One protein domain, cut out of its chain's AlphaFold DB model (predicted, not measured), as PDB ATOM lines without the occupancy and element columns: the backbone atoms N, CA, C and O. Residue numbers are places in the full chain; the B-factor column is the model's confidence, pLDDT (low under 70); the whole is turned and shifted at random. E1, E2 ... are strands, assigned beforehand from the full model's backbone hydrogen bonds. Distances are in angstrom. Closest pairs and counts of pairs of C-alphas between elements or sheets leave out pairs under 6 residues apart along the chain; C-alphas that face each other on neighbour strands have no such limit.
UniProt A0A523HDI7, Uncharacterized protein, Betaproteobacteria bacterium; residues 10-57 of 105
ATOM      1  N   ASN A  10     134.777 165.906  91.959       65.19
ATOM      2  CA  ASN A  10     133.782 166.792  92.581       65.19
ATOM      3  C   ASN A  10     132.920 166.022  93.607       65.19
ATOM      4  O   ASN A  10     131.692 166.020  93.521       65.19
ATOM      5  N   GLU A  11     133.540 165.290  94.533       71.25
ATOM      6  CA  GLU A  11     132.821 164.586  95.585       71.25
ATOM      7  C   GLU A  11     132.259 165.620  96.562       71.25
ATOM      8  O   GLU A  11     132.971 166.214  97.372       71.25
ATOM      9  N   VAL A  12     130.957 165.861  96.453       72.19
ATOM     10  CA  VAL A  12     130.215 166.708  97.381       72.19
ATOM     11  C   VAL A  12     129.958 165.896  98.652       72.19
ATOM     12  O   VAL A  12     129.236 164.901  98.615       72.19
ATOM     13  N   THR A  13     130.554 166.316  99.770       75.31
ATOM     14  CA  THR A  13     130.381 165.689 101.095       75.31
ATOM     15  C   THR A  13     129.646 166.618 102.057       75.31
ATOM     16  O   THR A  13     129.579 167.834 101.833       75.31
ATOM     17  N   SER A  14     129.160 166.076 103.175       77.25
ATOM     18  CA  SER A  14     128.515 166.866 104.227       77.25
ATOM     19  C   SER A  14     129.404 167.916 104.873       77.25
ATOM     20  O   SER A  14     128.912 168.885 105.438       77.25
ATOM     21  N   LYS A  15     130.725 167.760 104.765       80.06
ATOM     22  CA  LYS A  15     131.689 168.711 105.322       80.06
ATOM     23  C   LYS A  15     131.798 170.002 104.505       80.06
ATOM     24  O   LYS A  15     132.225 171.012 105.053       80.06
ATOM     25  N   ILE A  16     131.489 169.957 103.208       83.81
ATOM     26  CA  ILE A  16     131.763 171.071 102.283       83.81
ATOM     27  C   ILE A  16     130.512 171.641 101.612       83.81
ATOM     28  O   ILE A  16     130.584 172.713 101.020       83.81
ATOM     29  N   SER A  17     129.382 170.934 101.659       84.31
ATOM     30  CA  SER A  17     128.138 171.414 101.060       84.31
ATOM     31  C   SER A  17     127.278 172.165 102.072       84.31
ATOM     32  O   SER A  17     126.959 171.649 103.138       84.31
ATOM     33  N   VAL A  18     126.817 173.353 101.678       86.31
ATOM     34  CA  VAL A  18     125.913 174.197 102.481       86.31
ATOM     35  C   VAL A  18     124.529 173.574 102.693       86.31
ATOM     36  O   VAL A  18     123.770 173.991 103.565       86.31
ATOM     37  N   VAL A  19     124.193 172.521 101.933       84.56
ATOM     38  CA  VAL A  19     122.981 171.719 102.167       84.56
ATOM     39  C   VAL A  19     122.992 171.110 103.572       84.56
ATOM     40  O   VAL A  19     121.919 170.828 104.095       84.56
ATOM     41  N   TRP A  20     124.158 170.975 104.207       86.31
ATOM     42  CA  TRP A  20     124.358 170.362 105.523       86.31
ATOM     43  C   TRP A  20     124.587 171.380 106.653       86.31
ATOM     44  O   TRP A  20     125.075 171.017 107.723       86.31
ATOM     45  N   ASP A  21     124.227 172.643 106.435       87.75
ATOM     46  CA  ASP A  21     124.291 173.687 107.459       87.75
ATOM     47  C   ASP A  21     122.927 173.915 108.139       87.75
ATOM     48  O   ASP A  21     121.902 173.338 107.757       87.75
ATOM     49  N   ASN A  22     122.909 174.802 109.140       90.94
ATOM     50  CA  ASN A  22     121.708 175.276 109.849       90.94
ATOM     51  C   ASN A  22     120.941 174.193 110.622       90.94
ATOM     52  O   ASN A  22     119.724 174.270 110.783       90.94
ATOM     53  N   TYR A  23     121.657 173.183 111.106       91.88
ATOM     54  CA  TYR A  23     121.123 172.243 112.080       91.88
ATOM     55  C   TYR A  23     120.963 172.914 113.443       91.88
ATOM     56  O   TYR A  23     121.826 173.679 113.877       91.88
ATOM     57  N   ILE A  24     119.883 172.571 114.134       92.19
ATOM     58  CA  ILE A  24     119.606 173.000 115.499       92.19
ATOM     59  C   ILE A  24     119.707 171.813 116.457       92.19
ATOM     60  O   ILE A  24     119.442 170.663 116.091       92.19
ATOM     61  N   SER A  25     120.087 172.094 117.701       90.94
ATOM     62  CA  SER A  25     119.931 171.136 118.796       90.94
ATOM     63  C   SER A  25     118.461 171.068 119.196       90.94
ATOM     64  O   SER A  25     117.803 172.104 119.307       90.94
ATOM     65  N   VAL A  26     117.958 169.862 119.450       87.12
ATOM     66  CA  VAL A  26     116.591 169.663 119.936       87.12
ATOM     67  C   VAL A  26     116.636 169.520 121.464       87.12
ATOM     68  O   VAL A  26     117.418 168.700 121.959       87.12
ATOM     69  N   PRO A  27     115.861 170.309 122.232       85.50
ATOM     70  CA  PRO A  27     115.770 170.145 123.682       85.50
ATOM     71  C   PRO A  27     115.420 168.705 124.068       85.50
ATOM     72  O   PRO A  27     114.711 168.024 123.334       85.50
ATOM     73  N   ASP A  28     115.942 168.244 125.203       82.31
ATOM     74  CA  ASP A  28     115.679 166.907 125.756       82.31
ATOM     75  C   ASP A  28     116.075 165.724 124.846       82.31
ATOM     76  O   ASP A  28     115.670 164.585 125.080       82.31
ATOM     77  N   THR A  29     116.928 165.964 123.843       79.31
ATOM     78  CA  THR A  29     117.530 164.909 123.013       79.31
ATOM     79  C   THR A  29     118.983 164.632 123.394       79.31
ATOM     80  O   THR A  29     119.657 165.425 124.057       79.31
ATOM     81  N   LEU A  30     119.481 163.457 122.999       80.00
ATOM     82  CA  LEU A  30     120.840 163.024 123.315       80.00
ATOM     83  C   LEU A  30     121.893 163.901 122.627       80.00
ATOM     84  O   LEU A  30     121.791 164.233 121.445       80.00
ATOM     85  N   ASN A  31     122.979 164.184 123.350       86.56
ATOM     86  CA  ASN A  31     124.140 164.881 122.803       86.56
ATOM     87  C   ASN A  31     124.667 164.174 121.543       86.56
ATOM     88  O   ASN A  31     125.164 163.049 121.610       86.56
ATOM     89  N   GLY A  32     124.626 164.877 120.410       89.62
ATOM     90  CA  GLY A  32     125.075 164.366 119.114       89.62
ATOM     91  C   GLY A  32     123.951 164.072 118.123       89.62
ATOM     92  O   GLY A  32     124.271 163.674 117.005       89.62
ATOM     93  N   PHE A  33     122.691 164.295 118.497       93.44
ATOM     94  CA  PHE A  33     121.593 164.478 117.551       93.44
ATOM     95  C   PHE A  33     121.396 165.964 117.246       93.44
ATOM     96  O   PHE A  33     121.358 166.797 118.153       93.44
ATOM     97  N   THR A  34     121.268 166.297 115.968       93.69
ATOM     98  CA  THR A  34     120.834 167.624 115.525       93.69
ATOM     99  C   THR A  34     119.887 167.485 114.344       93.69
ATOM    100  O   THR A  34     120.062 166.592 113.511       93.69
ATOM    101  N   LEU A  35     118.940 168.410 114.230       93.19
ATOM    102  CA  LEU A  35     117.856 168.364 113.256       93.19
ATOM    103  C   LEU A  35     117.796 169.657 112.438       93.19
ATOM    104  O   LEU A  35     118.085 170.737 112.946       93.19
ATOM    105  N   ARG A  36     117.364 169.560 111.183       93.00
ATOM    106  CA  ARG A  36     116.848 170.691 110.411       93.00
ATOM    107  C   ARG A  36     115.514 170.308 109.780       93.00
ATOM    108  O   ARG A  36     115.426 169.283 109.112       93.00
ATOM    109  N   THR A  37     114.499 171.140 109.962       90.62
ATOM    110  CA  THR A  37     113.173 170.965 109.355       90.62
ATOM    111  C   THR A  37     113.021 171.831 108.105       90.62
ATOM    112  O   THR A  37     113.815 172.744 107.855       90.62
ATOM    113  N   THR A  38     112.020 171.528 107.281       85.12
ATOM    114  CA  THR A  38     111.689 172.313 106.085       85.12
ATOM    115  C   THR A  38     110.748 173.478 106.389       85.12
ATOM    116  O   THR A  38     109.937 173.419 107.311       85.12
ATOM    117  N   PHE A  39     110.824 174.531 105.570       79.25
ATOM    118  CA  PHE A  39     109.873 175.642 105.558       79.25
ATOM    119  C   PHE A  39     109.408 175.917 104.114       79.25
ATOM    120  O   PHE A  39     110.252 175.870 103.213       79.25
ATOM    121  N   PRO A  40     108.123 176.253 103.879       82.19
ATOM    122  CA  PRO A  40     107.023 176.301 104.853       82.19
ATOM    123  C   PRO A  40     106.565 174.905 105.303       82.19
ATOM    124  O   PRO A  40     106.837 173.913 104.631       82.19
ATOM    125  N   THR A  41     105.882 174.830 106.448       82.19
ATOM    126  CA  THR A  41     105.201 173.608 106.899       82.19
ATOM    127  C   THR A  41     103.809 173.518 106.268       82.19
ATOM    128  O   THR A  41     103.113 174.525 106.146       82.19
ATOM    129  N   ASP A  42     103.404 172.311 105.868       83.88
ATOM    130  CA  ASP A  42     102.063 172.010 105.354       83.88
ATOM    131  C   ASP A  42     101.345 171.086 106.354       83.88
ATOM    132  O   ASP A  42     101.829 169.978 106.589       83.88
ATOM    133  N   PRO A  43     100.217 171.504 106.962       85.06
ATOM    134  CA  PRO A  43      99.514 170.705 107.968       85.06
ATOM    135  C   PRO A  43      98.909 169.402 107.427       85.06
ATOM    136  O   PRO A  43      98.532 168.550 108.229       85.06
ATOM    137  N   VAL A  44      98.784 169.247 106.105       88.19
ATOM    138  CA  VAL A  44      98.301 168.009 105.465       88.19
ATOM    139  C   VAL A  44      99.378 167.317 104.623       88.19
ATOM    140  O   VAL A  44      99.093 166.318 103.963       88.19
ATOM    141  N   GLY A  45     100.601 167.851 104.623       86.38
ATOM    142  CA  GLY A  45     101.730 167.329 103.863       86.38
ATOM    143  C   GLY A  45     102.603 166.357 104.657       86.38
ATOM    144  O   GLY A  45     102.328 166.016 105.806       86.38
ATOM    145  N   VAL A  46     103.696 165.926 104.026       88.88
ATOM    146  CA  VAL A  46     104.751 165.155 104.695       88.88
ATOM    147  C   VAL A  46     105.701 166.094 105.432       88.88
ATOM    148  O   VAL A  46     106.123 167.120 104.893       88.88
ATOM    149  N   GLU A  47     106.072 165.737 106.659       89.88
ATOM    150  CA  GLU A  47     107.141 166.429 107.371       89.88
ATOM    151  C   GLU A  47     108.492 165.899 106.884       89.88
ATOM    152  O   GLU A  47     108.752 164.699 106.930       89.88
ATOM    153  N   VAL A  48     109.368 166.793 106.419       91.69
ATOM    154  CA  VAL A  48     110.726 166.422 106.012       91.69
ATOM    155  C   VAL A  48     111.721 166.931 107.042       91.69
ATOM    156  O   VAL A  48     111.816 168.130 107.330       91.69
ATOM    157  N   LYS A  49     112.501 165.990 107.566       91.81
ATOM    158  CA  LYS A  49     113.554 166.218 108.546       91.81
ATOM    159  C   LYS A  49     114.892 165.815 107.954       91.81
ATOM    160  O   LYS A  49     115.046 164.729 107.405       91.81
ATOM    161  N   LEU A  50     115.869 166.706 108.065       93.75
ATOM    162  CA  LEU A  50     117.259 166.376 107.822       93.75
ATOM    163  C   LEU A  50     117.937 166.172 109.168       93.75
ATOM    164  O   LEU A  50     118.149 167.124 109.919       93.75
ATOM    165  N   GLU A  51     118.285 164.929 109.456       94.00
ATOM    166  CA  GLU A  51     118.889 164.539 110.720       94.00
ATOM    167  C   GLU A  51     120.391 164.342 110.585       94.00
ATOM    168  O   GLU A  51     120.908 163.924 109.543       94.00
ATOM    169  N   LYS A  52     121.115 164.652 111.658       93.12
ATOM    170  CA  LYS A  52     122.547 164.397 111.759       93.12
ATOM    171  C   LYS A  52     122.853 163.767 113.102       93.12
ATOM    172  O   LYS A  52     122.536 164.314 114.155       93.12
ATOM    173  N   TRP A  53     123.538 162.636 113.016       94.31
ATOM    174  CA  TRP A  53     123.850 161.773 114.140       94.31
ATOM    175  C   TRP A  53     125.360 161.660 114.312       94.31
ATOM    176  O   TRP A  53     126.097 161.341 113.373       94.31
ATOM    177  N   LYS A  54     125.847 161.891 115.530       94.00
ATOM    178  CA  LYS A  54     127.207 161.513 115.918       94.00
ATOM    179  C   LYS A  54     127.293 159.987 115.995       94.00
ATOM    180  O   LYS A  54     126.398 159.330 116.517       94.00
ATOM    181  N   VAL A  55     128.404 159.424 115.521       93.56
ATOM    182  CA  VAL A  55     128.657 157.974 115.567       93.56
ATOM    183  C   VAL A  55     128.447 157.426 116.983       93.56
ATOM    184  O   VAL A  55     129.017 157.942 117.943       93.56
ATOM    185  N   GLY A  56     127.649 156.360 117.085       93.25
ATOM    186  CA  GLY A  56     127.356 155.657 118.336       93.25
ATOM    187  C   GLY A  56     126.192 156.232 119.148       93.25
ATOM    188  O   GLY A  56     125.793 155.609 120.129       93.25
ATOM    189  N   VAL A  57     125.631 157.377 118.752       94.19
ATOM    190  CA  VAL A  57     124.382 157.894 119.330       94.19
ATOM    191  C   VAL A  57     123.202 157.109 118.755       94.19
ATOM    192  O   VAL A  57     123.228 156.718 117.589       94.19
TER     193      VAL A  57
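Overview. This is residues 10 to 57 of the 105 residues of an uncharacterized protein of Betaproteobacteria bacterium (UniProt A0A523HDI7). With little regular structure, this is a flat, loose piece of chain: a long winding stretch, residues 10 to 32, leads into one hairpin of two strands, E1 then E2, whose loop sticks out at residues 40 to 46. The printed part has 48 residues, with no named helix, and its class is all strand, though the named strands hold only 10 residues. The sheet, order E1 - E2, is antiparallel; the radius of gyration of the C-alphas is 12.9 A, and they span 36 by 32 by 15 A.

Along the chain. Start at C-alpha 10, (133.782, 166.792, 92.581). Find C-alpha 33 at (121.593, 164.478, 117.551); from there E1, residues 33 to 37, runs 13.4 A. E2, residues 49 to 53, runs 12.5 A to C-alpha 53 at (123.850, 161.773, 114.140).

Arrangement. E1 and E2 are antiparallel neighbours, a hairpin, with 164 degrees between their directions. Look at C-alphas 35 and 51, which face each other at 4.7 A. N 50 and O 36 are within hydrogen-bond range at 2.8 A.

Size, cuts and confidence. The two C-alphas farthest apart, those of Asn 10 and Asp 28, are 37.8 A apart. The printed part has no cut, and the link from E1 to E2 is long, 11 residues. Only residue 10 has pLDDT under 70.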